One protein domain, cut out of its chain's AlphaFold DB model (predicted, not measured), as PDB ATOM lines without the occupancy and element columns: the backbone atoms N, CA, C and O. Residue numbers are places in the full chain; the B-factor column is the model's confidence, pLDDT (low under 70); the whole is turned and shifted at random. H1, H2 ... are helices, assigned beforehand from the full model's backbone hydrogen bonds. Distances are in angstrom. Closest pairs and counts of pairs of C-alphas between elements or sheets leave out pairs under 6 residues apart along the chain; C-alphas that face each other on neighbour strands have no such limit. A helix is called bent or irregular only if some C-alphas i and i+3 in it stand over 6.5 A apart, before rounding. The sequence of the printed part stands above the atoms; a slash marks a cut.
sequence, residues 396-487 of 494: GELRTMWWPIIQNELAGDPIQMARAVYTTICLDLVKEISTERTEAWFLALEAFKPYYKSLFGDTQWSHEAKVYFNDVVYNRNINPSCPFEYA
ATOM      1  N   GLY A 396     -38.514 -42.089 -25.581       92.94
ATOM      2  CA  GLY A 396     -37.671 -41.701 -24.446       92.94
ATOM      3  C   GLY A 396     -36.399 -40.963 -24.873       92.94
ATOM      4  O   GLY A 396     -36.099 -39.895 -24.341       92.94
ATOM      5  N   GLU A 397     -35.700 -41.485 -25.881       94.62
ATOM      6  CA  GLU A 397     -34.497 -40.862 -26.446       94.62
ATOM      7  C   GLU A 397     -34.826 -39.520 -27.106       94.62
ATOM      8  O   GLU A 397     -34.162 -38.507 -26.857       94.62
ATOM      9  N   LEU A 398     -35.900 -39.490 -27.901       96.25
ATOM     10  CA  LEU A 398     -36.345 -38.281 -28.585       96.25
ATOM     11  C   LEU A 398     -36.793 -37.199 -27.594       96.25
ATOM     12  O   LEU A 398     -36.467 -36.039 -27.814       96.25
ATOM     13  N   ARG A 399     -37.449 -37.545 -26.477       96.31
ATOM     14  CA  ARG A 399     -37.787 -36.595 -25.398       96.31
ATOM     15  C   ARG A 399     -36.534 -35.887 -24.891       96.31
ATOM     16  O   ARG A 399     -36.517 -34.661 -24.833       96.31
ATOM     17  N   THR A 400     -35.479 -36.634 -24.558       96.06
ATOM     18  CA  THR A 400     -34.225 -36.049 -24.057       96.06
ATOM     19  C   THR A 400     -33.575 -35.126 -25.084       96.06
ATOM     20  O   THR A 400     -33.129 -34.035 -24.734       96.06
ATOM     21  N   MET A 401     -33.542 -35.543 -26.349       96.75
ATOM     22  CA  MET A 401     -32.909 -34.784 -27.426       96.75
ATOM     23  C   MET A 401     -33.688 -33.516 -27.802       96.75
ATOM     24  O   MET A 401     -33.097 -32.453 -27.989       96.75
ATOM     25  N   TRP A 402     -35.012 -33.623 -27.899       97.44
ATOM     26  CA  TRP A 402     -35.878 -32.546 -28.373       97.44
ATOM     27  C   TRP A 402     -36.295 -31.571 -27.281       97.44
ATOM     28  O   TRP A 402     -36.654 -30.446 -27.610       97.44
ATOM     29  N   TRP A 403     -36.216 -31.933 -25.997       96.50
ATOM     30  CA  TRP A 403     -36.593 -31.034 -24.902       96.50
ATOM     31  C   TRP A 403     -35.948 -29.635 -24.974       96.50
ATOM     32  O   TRP A 403     -36.693 -28.651 -25.002       96.50
ATOM     33  N   PRO A 404     -34.609 -29.486 -25.072       96.31
ATOM     34  CA  PRO A 404     -34.003 -28.157 -25.183       96.31
ATOM     35  C   PRO A 404     -34.405 -27.420 -26.472       96.31
ATOM     36  O   PRO A 404     -34.525 -26.193 -26.460       96.31
ATOM     37  N   ILE A 405     -34.650 -28.149 -27.567       97.31
ATOM     38  CA  ILE A 405     -35.083 -27.587 -28.855       97.31
ATOM     39  C   ILE A 405     -36.496 -27.015 -28.717       97.31
ATOM     40  O   ILE A 405     -36.706 -25.836 -28.988       97.31
ATOM     41  N   ILE A 406     -37.437 -27.810 -28.200       97.44
ATOM     42  CA  ILE A 406     -38.823 -27.416 -27.923       97.44
ATOM     43  C   ILE A 406     -38.848 -26.177 -27.030       97.44
ATOM     44  O   ILE A 406     -39.511 -25.189 -27.350       97.44
ATOM     45  N   GLN A 407     -38.093 -26.192 -25.928       95.62
ATOM     46  CA  GLN A 407     -38.024 -25.040 -25.035       95.62
ATOM     47  C   GLN A 407     -37.522 -23.794 -25.774       95.62
ATOM     48  O   GLN A 407     -38.091 -22.718 -25.602       95.62
ATOM     49  N   ASN A 408     -36.499 -23.887 -26.614       96.06
ATOM     50  CA  ASN A 408     -36.036 -22.725 -27.367       96.06
ATOM     51  C   ASN A 408     -37.080 -22.237 -28.397       96.06
ATOM     52  O   ASN A 408     -37.371 -21.046 -28.479       96.06
ATOM     53  N   GLU A 409     -37.691 -23.157 -29.139       97.62
ATOM     54  CA  GLU A 409     -38.512 -22.863 -30.320       97.62
ATOM     55  C   GLU A 409     -39.921 -22.335 -30.021       97.62
ATOM     56  O   GLU A 409     -40.492 -21.620 -30.840       97.62
ATOM     57  N   LEU A 410     -40.466 -22.579 -28.828       95.19
ATOM     58  CA  LEU A 410     -41.768 -22.023 -28.413       95.19
ATOM     59  C   LEU A 410     -41.836 -20.490 -28.398       95.19
ATOM     60  O   LEU A 410     -42.925 -19.931 -28.334       95.19
ATOM     61  N   ALA A 411     -40.689 -19.811 -28.377       91.00
ATOM     62  CA  ALA A 411     -40.591 -18.354 -28.475       91.00
ATOM     63  C   ALA A 411     -39.887 -17.905 -29.770       91.00
ATOM     64  O   ALA A 411     -39.433 -16.766 -29.859       91.00
ATOM     65  N   GLY A 412     -39.761 -18.816 -30.738       95.00
ATOM     66  CA  GLY A 412     -39.103 -18.596 -32.018       95.00
ATOM     67  C   GLY A 412     -39.999 -17.937 -33.065       95.00
ATOM     68  O   GLY A 412     -40.996 -17.285 -32.755       95.00
ATOM     69  N   ASP A 413     -39.635 -18.109 -34.332       97.38
ATOM     70  CA  ASP A 413     -40.504 -17.739 -35.450       97.38
ATOM     71  C   ASP A 413     -41.747 -18.663 -35.545       97.38
ATOM     72  O   ASP A 413     -41.803 -19.705 -34.886       97.38
ATOM     73  N   PRO A 414     -42.772 -18.321 -36.353       97.94
ATOM     74  CA  PRO A 414     -43.989 -19.130 -36.448       97.94
ATOM     75  C   PRO A 414     -43.774 -20.597 -36.859       97.94
ATOM     76  O   PRO A 414     -44.528 -21.461 -36.414       97.94
ATOM     77  N   ILE A 415     -42.756 -20.902 -37.673       97.69
ATOM     78  CA  ILE A 415     -42.442 -22.276 -38.098       97.69
ATOM     79  C   ILE A 415     -41.816 -23.041 -36.929       97.69
ATOM     80  O   ILE A 415     -42.228 -24.163 -36.635       97.69
ATOM     81  N   GLN A 416     -40.869 -22.421 -36.219       98.38
ATOM     82  CA  GLN A 416     -40.280 -22.969 -34.994       98.38
ATOM     83  C   GLN A 416     -41.355 -23.243 -33.934       98.38
ATOM     84  O   GLN A 416     -41.408 -24.328 -33.360       98.38
ATOM     85  N   MET A 417     -42.275 -22.303 -33.729       98.25
ATOM     86  CA  MET A 417     -43.403 -22.480 -32.816       98.25
ATOM     87  C   MET A 417     -44.298 -23.662 -33.220       98.25
ATOM     88  O   MET A 417     -44.645 -24.486 -32.372       98.25
ATOM     89  N   ALA A 418     -44.644 -23.783 -34.507       97.94
ATOM     90  CA  ALA A 418     -45.434 -24.903 -35.015       97.94
ATOM     91  C   ALA A 418     -44.719 -26.252 -34.808       97.94
ATOM     92  O   ALA A 418     -45.336 -27.217 -34.345       97.94
ATOM     93  N   ARG A 419     -43.406 -26.309 -35.070       98.06
ATOM     94  CA  ARG A 419     -42.566 -27.484 -34.803       98.06
ATOM     95  C   ARG A 419     -42.540 -27.864 -33.333       98.06
ATOM     96  O   ARG A 419     -42.702 -29.042 -33.006       98.06
ATOM     97  N   ALA A 420     -42.381 -26.884 -32.450       97.75
ATOM     98  CA  ALA A 420     -42.379 -27.107 -31.014       97.75
ATOM     99  C   ALA A 420     -43.714 -27.691 -30.534       97.75
ATOM    100  O   ALA A 420     -43.711 -28.643 -29.757       97.75
ATOM    101  N   VAL A 421     -44.854 -27.190 -31.029       96.50
ATOM    102  CA  VAL A 421     -46.179 -27.755 -30.706       96.50
ATOM    103  C   VAL A 421     -46.291 -29.200 -31.163       96.50
ATOM    104  O   VAL A 421     -46.634 -30.068 -30.358       96.50
ATOM    105  N   TYR A 422     -45.977 -29.465 -32.432       95.81
ATOM    106  CA  TYR A 422     -46.088 -30.799 -33.012       95.81
ATOM    107  C   TYR A 422     -45.253 -31.823 -32.233       95.81
ATOM    108  O   TYR A 422     -45.771 -32.830 -31.748       95.81
ATOM    109  N   THR A 423     -43.967 -31.525 -32.047       96.50
ATOM    110  CA  THR A 423     -43.021 -32.417 -31.363       96.50
ATOM    111  C   THR A 423     -43.348 -32.581 -29.882       96.50
ATOM    112  O   THR A 423     -43.245 -33.691 -29.370       96.50
ATOM    113  N   THR A 424     -43.836 -31.539 -29.200       95.69
ATOM    114  CA  THR A 424     -44.330 -31.653 -27.817       95.69
ATOM    115  C   THR A 424     -45.453 -32.681 -27.716       95.69
ATOM    116  O   THR A 424     -45.432 -33.525 -26.820       95.69
ATOM    117  N   ILE A 425     -46.438 -32.626 -28.618       92.62
ATOM    118  CA  ILE A 425     -47.569 -33.559 -28.581       92.62
ATOM    119  C   ILE A 425     -47.100 -34.980 -28.905       92.62
ATOM    120  O   ILE A 425     -47.354 -35.899 -28.128       92.62
ATOM    121  N   CYS A 426     -46.345 -35.145 -29.992       92.00
ATOM    122  CA  CYS A 426     -45.778 -36.426 -30.416       92.00
ATOM    123  C   CYS A 426     -44.768 -37.029 -29.433       92.00
ATOM    124  O   CYS A 426     -44.355 -38.174 -29.602       92.00
ATOM    125  N   LEU A 427     -44.340 -36.296 -28.412       93.56
ATOM    126  CA  LEU A 427     -43.466 -36.798 -27.358       93.56
ATOM    127  C   LEU A 427     -44.157 -36.808 -25.993       93.56
ATOM    128  O   LEU A 427     -43.484 -37.059 -25.006       93.56
ATOM    129  N   ASP A 428     -45.471 -36.586 -25.909       91.31
ATOM    130  CA  ASP A 428     -46.233 -36.541 -24.649       91.31
ATOM    131  C   ASP A 428     -45.686 -35.532 -23.620       91.31
ATOM    132  O   ASP A 428     -45.720 -35.787 -22.422       91.31
ATOM    133  N   LEU A 429     -45.179 -34.385 -24.079       92.62
ATOM    134  CA  LEU A 429     -44.567 -33.346 -23.234       92.62
ATOM    135  C   LEU A 429     -45.510 -32.164 -22.942       92.62
ATOM    136  O   LEU A 429     -45.086 -31.110 -22.460       92.62
ATOM    137  N   VAL A 430     -46.796 -32.294 -23.295       91.94
ATOM    138  CA  VAL A 430     -47.775 -31.192 -23.234       91.94
ATOM    139  C   VAL A 430     -47.928 -30.673 -21.808       91.94
ATOM    140  O   VAL A 430     -47.970 -29.461 -21.595       91.94
ATOM    141  N   LYS A 431     -47.992 -31.566 -20.818       89.75
ATOM    142  CA  LYS A 431     -48.211 -31.195 -19.416       89.75
ATOM    143  C   LYS A 431     -47.009 -30.450 -18.838       89.75
ATOM    144  O   LYS A 431     -47.173 -29.437 -18.160       89.75
ATOM    145  N   GLU A 432     -45.811 -30.937 -19.125       90.88
ATOM    146  CA  GLU A 432     -44.537 -30.370 -18.697       90.88
ATOM    147  C   GLU A 432     -44.390 -28.957 -19.262       90.88
ATOM    148  O   GLU A 432     -44.227 -27.988 -18.516       90.88
ATOM    149  N   ILE A 433     -44.556 -28.809 -20.579       90.00
ATOM    150  CA  ILE A 433     -44.312 -27.531 -21.242       90.00
ATOM    151  C   ILE A 433     -45.371 -26.481 -20.912       90.00
ATOM    152  O   ILE A 433     -45.056 -25.308 -20.715       90.00
ATOM    153  N   SER A 434     -46.634 -26.891 -20.811       84.38
ATOM    154  CA  SER A 434     -47.729 -25.977 -20.492       84.38
ATOM    155  C   SER A 434     -47.681 -25.495 -19.045       84.38
ATOM    156  O   SER A 434     -48.188 -24.410 -18.764       84.38
ATOM    157  N   THR A 435     -47.036 -26.243 -18.144       84.81
ATOM    158  CA  THR A 435     -46.804 -25.830 -16.754       84.81
ATOM    159  C   THR A 435     -45.622 -24.865 -16.646       84.81
ATOM    160  O   THR A 435     -45.704 -23.873 -15.926       84.81
ATOM    161  N   GLU A 436     -44.530 -25.115 -17.373       87.19
ATOM    162  CA  GLU A 436     -43.319 -24.282 -17.304       87.19
ATOM    163  C   GLU A 436     -43.405 -22.997 -18.146       87.19
ATOM    164  O   GLU A 436     -42.779 -21.986 -17.819       87.19
ATOM    165  N   ARG A 437     -44.141 -23.036 -19.263       91.06
ATOM    166  CA  ARG A 437     -44.085 -22.049 -20.358       91.06
ATOM    167  C   ARG A 437     -45.476 -21.699 -20.907       91.06
ATOM    168  O   ARG A 437     -45.635 -21.507 -22.112       91.06
ATOM    169  N   THR A 438     -46.489 -21.595 -20.045       90.69
ATOM    170  CA  THR A 438     -47.917 -21.501 -20.422       90.69
ATOM    171  C   THR A 438     -48.237 -20.462 -21.506       90.69
ATOM    172  O   THR A 438     -48.928 -20.771 -22.473       90.69
ATOM    173  N   GLU A 439     -47.746 -19.227 -21.371       92.56
ATOM    174  CA  GLU A 439     -48.051 -18.156 -22.332       92.56
ATOM    175  C   GLU A 439     -47.429 -18.429 -23.710       92.56
ATOM    176  O   GLU A 439     -48.111 -18.336 -24.731       92.56
ATOM    177  N   ALA A 440     -46.159 -18.848 -23.733       95.12
ATOM    178  CA  ALA A 440     -45.465 -19.219 -24.964       95.12
ATOM    179  C   ALA A 440     -46.127 -20.431 -25.641       95.12
ATOM    180  O   ALA A 440     -46.271 -20.447 -26.859       95.12
ATOM    181  N   TRP A 441     -46.595 -21.407 -24.855       95.62
ATOM    182  CA  TRP A 441     -47.353 -22.553 -25.360       95.62
ATOM    183  C   TRP A 441     -48.615 -22.119 -26.113       95.62
ATOM    184  O   TRP A 441     -48.830 -22.542 -27.247       95.62
ATOM    185  N   PHE A 442     -49.430 -21.229 -25.538       94.50
ATOM    186  CA  PHE A 442     -50.654 -20.772 -26.203       94.50
ATOM    187  C   PHE A 442     -50.394 -19.939 -27.458       94.50
ATOM    188  O   PHE A 442     -51.158 -20.055 -28.414       94.50
ATOM    189  N   LEU A 443     -49.330 -19.131 -27.483       95.50
ATOM    190  CA  LEU A 443     -48.906 -18.441 -28.706       95.50
ATOM    191  C   LEU A 443     -48.494 -19.443 -29.788       95.50
ATOM    192  O   LEU A 443     -48.920 -19.323 -30.937       95.50
ATOM    193  N   ALA A 444     -47.731 -20.468 -29.411       96.94
ATOM    194  CA  ALA A 444     -47.283 -21.486 -30.345       96.94
ATOM    195  C   ALA A 444     -48.444 -22.327 -30.904       96.94
ATOM    196  O   ALA A 444     -48.439 -22.654 -32.092       96.94
ATOM    197  N   LEU A 445     -49.489 -22.607 -30.108       96.06
ATOM    198  CA  LEU A 445     -50.707 -23.268 -30.604       96.06
ATOM    199  C   LEU A 445     -51.364 -22.485 -31.749       96.06
ATOM    200  O   LEU A 445     -51.834 -23.093 -32.708       96.06
ATOM    201  N   GLU A 446     -51.392 -21.150 -31.683       96.44
ATOM    202  CA  GLU A 446     -51.936 -20.326 -32.772       96.44
ATOM    203  C   GLU A 446     -51.078 -20.424 -34.039       96.44
ATOM    204  O   GLU A 446     -51.627 -20.543 -35.135       96.44
ATOM    205  N   ALA A 447     -49.749 -20.450 -33.894       97.00
ATOM    206  CA  ALA A 447     -48.826 -20.656 -35.009       97.00
ATOM    207  C   ALA A 447     -48.955 -22.055 -35.642       97.00
ATOM    208  O   ALA A 447     -48.725 -22.208 -36.839       97.00
ATOM    209  N   PHE A 448     -49.374 -23.066 -34.872       96.50
ATOM    210  CA  PHE A 448     -49.564 -24.434 -35.358       96.50
ATOM    211  C   PHE A 448     -50.866 -24.645 -36.155       96.50
ATOM    212  O   PHE A 448     -50.907 -25.476 -37.063       96.50
ATOM    213  N   LYS A 449     -51.938 -23.892 -35.867       94.81
ATOM    214  CA  LYS A 449     -53.271 -24.085 -36.484       94.81
ATOM    215  C   LYS A 449     -53.289 -24.191 -38.020       94.81
ATOM    216  O   LYS A 449     -54.049 -25.031 -38.508       94.81
ATOM    217  N   PRO A 450     -52.501 -23.421 -38.799       95.81
ATOM    218  CA  PRO A 450     -52.456 -23.562 -40.258       95.81
ATOM    219  C   PRO A 450     -52.023 -24.956 -40.741       95.81
ATOM    220  O   PRO A 450     -52.446 -25.385 -41.811       95.81
ATOM    221  N   TYR A 451     -51.229 -25.674 -39.942       94.50
ATOM    222  CA  TYR A 451     -50.669 -26.992 -40.261       94.50
ATOM    223  C   TYR A 451     -51.485 -28.154 -39.681       94.50
ATOM    224  O   TYR A 451     -51.246 -29.313 -40.014       94.50
ATOM    225  N   TYR A 452     -52.480 -27.867 -38.833       91.94
ATOM    226  CA  TYR A 452     -53.281 -28.894 -38.163       91.94
ATOM    227  C   TYR A 452     -53.890 -29.884 -39.161       91.94
ATOM    228  O   TYR A 452     -53.819 -31.091 -38.964       91.94
ATOM    229  N   LYS A 453     -54.453 -29.392 -40.273       88.69
ATOM    230  CA  LYS A 453     -55.113 -30.264 -41.251       88.69
ATOM    231  C   LYS A 453     -54.127 -31.134 -42.044       88.69
ATOM    232  O   LYS A 453     -54.460 -32.271 -42.343       88.69
ATOM    233  N   SER A 454     -52.936 -30.656 -42.396       87.75
ATOM    234  CA  SER A 454     -51.982 -31.493 -43.147       87.75
ATOM    235  C   SER A 454     -51.371 -32.592 -42.279       87.75
ATOM    236  O   SER A 454     -51.113 -33.682 -42.775       87.75
ATOM    237  N   LEU A 455     -51.187 -32.323 -40.985       88.75
ATOM    238  CA  LEU A 455     -50.545 -33.253 -40.060       88.75
ATOM    239  C   LEU A 455     -51.535 -34.138 -39.288       88.75
ATOM    240  O   LEU A 455     -51.137 -35.205 -38.822       88.75
ATOM    241  N   PHE A 456     -52.803 -33.723 -39.171       80.50
ATOM    242  CA  PHE A 456     -53.837 -34.406 -38.372       80.50
ATOM    243  C   PHE A 456     -55.220 -34.478 -39.031       80.50
ATOM    244  O   PHE A 456     -56.151 -35.015 -38.433       80.50
ATOM    245  N   GLY A 457     -55.371 -33.938 -40.243       61.44
ATOM    246  CA  GLY A 457     -56.668 -33.641 -40.841       61.44
ATOM    247  C   GLY A 457     -57.512 -34.850 -41.189       61.44
ATOM    248  O   GLY A 457     -58.678 -34.795 -40.840       61.44
ATOM    249  N   ASP A 458     -56.978 -35.914 -41.813       57.09
ATOM    250  CA  ASP A 458     -57.780 -37.093 -42.192       57.09
ATOM    251  C   ASP A 458     -56.944 -38.383 -42.406       57.09
ATOM    252  O   ASP A 458     -55.869 -38.345 -42.994       57.09
ATOM    253  N   THR A 459     -57.485 -39.539 -41.970       64.31
ATOM    254  CA  THR A 459     -57.065 -40.968 -42.162       64.31
ATOM    255  C   THR A 459     -55.835 -41.559 -41.444       64.31
ATOM    256  O   THR A 459     -55.781 -42.768 -41.278       64.31
ATOM    257  N   GLN A 460     -54.887 -40.762 -40.954       72.12
ATOM    258  CA  GLN A 460     -53.539 -41.272 -40.599       72.12
ATOM    259  C   GLN A 460     -53.367 -41.626 -39.112       72.12
ATOM    260  O   GLN A 460     -52.547 -42.455 -38.734       72.12
ATOM    261  N   TRP A 461     -54.148 -40.956 -38.266       77.81
ATOM    262  CA  TRP A 461     -54.116 -41.077 -36.811       77.81
ATOM    263  C   TRP A 461     -55.383 -41.736 -36.294       77.81
ATOM    264  O   TRP A 461     -56.453 -41.566 -36.895       77.81
ATOM    265  N   SER A 462     -55.287 -42.401 -35.140       78.12
ATOM    266  CA  SER A 462     -56.465 -42.982 -34.497       78.12
ATOM    267  C   SER A 462     -57.543 -41.949 -34.167       78.12
ATOM    268  O   SER A 462     -57.295 -40.738 -34.134       78.12
ATOM    269  N   HIS A 463     -58.765 -42.424 -33.925       81.12
ATOM    270  CA  HIS A 463     -59.841 -41.552 -33.471       81.12
ATOM    271  C   HIS A 463     -59.464 -40.879 -32.144       81.12
ATOM    272  O   HIS A 463     -59.625 -39.669 -31.993       81.12
ATOM    273  N   GLU A 464     -58.878 -41.641 -31.227       82.44
ATOM    274  CA  GLU A 464     -58.404 -41.194 -29.924       82.44
ATOM    275  C   GLU A 464     -57.300 -40.135 -30.070       82.44
ATOM    276  O   GLU A 464     -57.340 -39.109 -29.389       82.44
ATOM    277  N   ALA A 465     -56.361 -40.323 -31.008       82.56
ATOM    278  CA  ALA A 465     -55.323 -39.336 -31.308       82.56
ATOM    279  C   ALA A 465     -55.934 -38.043 -31.846       82.56
ATOM    280  O   ALA A 465     -55.562 -36.957 -31.408       82.56
ATOM    281  N   LYS A 466     -56.903 -38.133 -32.761       82.31
ATOM    282  CA  LYS A 466     -57.590 -36.958 -33.318       82.31
ATOM    283  C   LYS A 466     -58.317 -36.166 -32.233       82.31
ATOM    284  O   LYS A 466     -58.205 -34.940 -32.199       82.31
ATOM    285  N   VAL A 467     -59.019 -36.858 -31.333       84.12
ATOM    286  CA  VAL A 467     -59.675 -36.235 -30.174       84.12
ATOM    287  C   VAL A 467     -58.640 -35.540 -29.292       84.12
ATOM    288  O   VAL A 467     -58.817 -34.364 -28.976       84.12
ATOM    289  N   TYR A 468     -57.531 -36.213 -28.974       85.75
ATOM    290  CA  TYR A 468     -56.432 -35.631 -28.200       85.75
ATOM    291  C   TYR A 468     -55.885 -34.355 -28.858       85.75
ATOM    292  O   TYR A 468     -55.785 -33.313 -28.210       85.75
ATOM    293  N   PHE A 469     -55.571 -34.395 -30.157       85.12
ATOM    294  CA  PHE A 469     -55.059 -33.233 -30.887       85.12
ATOM    295  C   PHE A 469     -56.035 -32.071 -30.890       85.12
ATOM    296  O   PHE A 469     -55.633 -30.927 -30.686       85.12
ATOM    297  N   ASN A 470     -57.312 -32.349 -31.150       87.81
ATOM    298  CA  ASN A 470     -58.335 -31.316 -31.147       87.81
ATOM    299  C   ASN A 470     -58.428 -30.640 -29.773       87.81
ATOM    300  O   ASN A 470     -58.453 -29.412 -29.685       87.81
ATOM    301  N   ASP A 471     -58.394 -31.438 -28.712       87.44
ATOM    302  CA  ASP A 471     -58.510 -30.956 -27.346       87.44
ATOM    303  C   ASP A 471     -57.294 -30.118 -26.911       87.44
ATOM    304  O   ASP A 471     -57.440 -29.026 -26.360       87.44
ATOM    305  N   VAL A 472     -56.078 -30.552 -27.249       88.31
ATOM    306  CA  VAL A 472     -54.860 -29.781 -26.955       88.31
ATOM    307  C   VAL A 472     -54.787 -28.496 -27.786       88.31
ATOM    308  O   VAL A 472     -54.517 -27.428 -27.240       88.31
ATOM    309  N   VAL A 473     -55.040 -28.568 -29.097       89.38
ATOM    310  CA  VAL A 473     -54.802 -27.440 -30.019       89.38
ATOM    311  C   VAL A 473     -55.932 -26.409 -29.991       89.38
ATOM    312  O   VAL A 473     -55.665 -25.206 -29.964       89.38
ATOM    313  N   TYR A 474     -57.192 -26.849 -29.996       88.81
ATOM    314  CA  TYR A 474     -58.348 -25.951 -30.074       88.81
ATOM    315  C   TYR A 474     -58.988 -25.685 -28.714       88.81
ATOM    316  O   TYR A 474     -59.309 -24.529 -28.430       88.81
ATOM    317  N   ASN A 475     -59.114 -26.702 -27.854       87.00
ATOM    318  CA  ASN A 475     -59.673 -26.511 -26.507       87.00
ATOM    319  C   ASN A 475     -58.618 -26.081 -25.483       87.00
ATOM    320  O   ASN A 475     -58.968 -25.751 -24.349       87.00
ATOM    321  N   ARG A 476     -57.338 -26.035 -25.885       86.19
ATOM    322  CA  ARG A 476     -56.211 -25.634 -25.034       86.19
ATOM    323  C   ARG A 476     -56.103 -26.496 -23.774       86.19
ATOM    324  O   ARG A 476     -55.685 -26.002 -22.724       86.19
ATOM    325  N   ASN A 477     -56.485 -27.773 -23.863       83.69
ATOM    326  CA  ASN A 477     -56.354 -28.689 -22.743       83.69
ATOM    327  C   ASN A 477     -54.875 -29.025 -22.502       83.69
ATOM    328  O   ASN A 477     -54.175 -29.522 -23.380       83.69
ATOM    329  N   ILE A 478     -54.415 -28.752 -21.286       79.38
ATOM    330  CA  ILE A 478     -53.036 -28.968 -20.835       79.38
ATOM    331  C   ILE A 478     -52.870 -30.250 -20.003       79.38
ATOM    332  O   ILE A 478     -51.758 -30.610 -19.626       79.38
ATOM    333  N   ASN A 479     -53.976 -30.934 -19.701       74.50
ATOM    334  CA  ASN A 479     -54.005 -32.186 -18.947       74.50
ATOM    335  C   ASN A 479     -54.963 -33.198 -19.608       74.50
ATOM    336  O   ASN A 479     -56.022 -33.508 -19.052       74.50
ATOM    337  N   PRO A 480     -54.638 -33.675 -20.818       64.69
ATOM    338  CA  PRO A 480     -55.440 -34.682 -21.502       64.69
ATOM    339  C   PRO A 480     -55.455 -36.001 -20.715       64.69
ATOM    340  O   PRO A 480     -54.471 -36.394 -20.092       64.69
ATOM    341  N   SER A 481     -56.598 -36.688 -20.718       57.81
ATOM    342  CA  SER A 481     -56.876 -37.835 -19.838       57.81
ATOM    343  C   SER A 481     -56.139 -39.133 -20.195       57.81
ATOM    344  O   SER A 481     -56.211 -40.091 -19.428       57.81
ATOM    345  N   CYS A 482     -55.456 -39.188 -21.341       59.22
ATOM    346  CA  CYS A 482     -54.714 -40.351 -21.834       59.22
ATOM    347  C   CYS A 482     -53.411 -39.877 -22.501       59.22
ATOM    348  O   CYS A 482     -53.486 -38.910 -23.261       59.22
ATOM    349  N   PRO A 483     -52.243 -40.509 -22.257       60.09
ATOM    350  CA  PRO A 483     -51.030 -40.199 -23.008       60.09
ATOM    351  C   PRO A 483     -51.247 -40.449 -24.502       60.09
ATOM    352  O   PRO A 483     -51.843 -41.454 -24.896       60.09
ATOM    353  N   PHE A 484     -50.740 -39.541 -25.328       65.56
ATOM    354  CA  PHE A 484     -50.797 -39.621 -26.779       65.56
ATOM    355  C   PHE A 484     -50.168 -40.919 -27.306       65.56
ATOM    356  O   PHE A 484     -50.687 -41.479 -28.262       65.56
ATOM    357  N   GLU A 485     -49.127 -41.451 -26.654       64.00
ATOM    358  CA  GLU A 485     -48.543 -42.789 -26.902       64.00
ATOM    359  C   GLU A 485     -49.572 -43.919 -27.065       64.00
ATOM    360  O   GLU A 485     -49.486 -44.686 -28.022       64.00
ATOM    361  N   TYR A 486     -50.603 -43.965 -26.223       55.00
ATOM    362  CA  TYR A 486     -51.642 -45.002 -26.292       55.00
ATOM    363  C   TYR A 486     -52.697 -44.739 -27.368       55.00
ATOM    364  O   TYR A 486     -53.510 -45.609 -27.669       55.00
ATOM    365  N   ALA A 487     -52.698 -43.536 -27.933       57.28
ATOM    366  CA  ALA A 487     -53.666 -43.089 -28.913       57.28
ATOM    367  C   ALA A 487     -53.082 -43.029 -30.335       57.28
ATOM    368  O   ALA A 487     -53.816 -42.707 -31.255       57.28
TER     369      ALA A 487
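AT A GLANCE: This is residues 396 to 487 of the 494 residues of an uncharacterized protein of Bacteroides sp. SM1_62 (UniProt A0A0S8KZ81). A helical hairpin, H1 and H2, has the long, kinked H4 crossing it on H2's side, and H5 folds back from H4 on the side away from H1. The short H3 lies near H2 and H4, and the small turn H6 packs on H5. The printed part has 92 residues with six named helices, H1 to H6 in order, and no named strand; the class is all helix. It is compact and rounded, with a radius of gyration of the C-alphas of 12.1 A and spans of 31 by 28 by 21 A.

IN THESE COORDINATES: H1, residues 396 to 409, begins at C-alpha 396 (-37.671, -41.701, -24.446) and is 19.8 A long; it is irregular, with C-alphas 401 and 404 7.1 A apart. H2 is residues 414 to 426, 18.4 A, and H3 residues 430 to 436, 10.1 A. H4, residues 438 to 456, is 22.9 A long and irregular: C-alphas 450 and 453 are 7.3 A apart, with a kink of 71 degrees near residue 450. H5 is residues 463 to 473, 15.4 A. H6, residues 484 to 487, 5.0 A, ends at C-alpha 487 (-53.666, -43.089, -28.913).

HOW THE PARTS SIT: H1 and H2 form a helical hairpin and touch, closest at the C-alphas of Ile 406 and Ala 420, 4.7 A. H2, the hub, touches H4 about perpendicular, at 82 degrees, closest at the C-alphas of Ala 418 and Phe 448, 4.2 A. H3 is close to but not clearly touching H4. H4 and H5 form a helical hairpin at a steep tilt of 40 degrees; their closest C-alphas, Leu 445 and Val 473, are 5.9 A apart. H6 touches H5, closest at the C-alphas of Ala 465 and Ala 487, 4.8 A. H1 and H4 are apart. Every O i to N i+4 pair is within hydrogen-bond range in H2, H3 and H5, against 8 of 10 in H1 and 11 of 15 in H4; H6 is too short for such a pair.

THE WHOLE: The farthest C-alphas, Glu 436 and Thr 459, are 32.9 A apart. The printed part has no cut, and no link is long. Mean pLDDT of the printed part is 87.7; residues 457 to 459 and 480 to 487 are under 70.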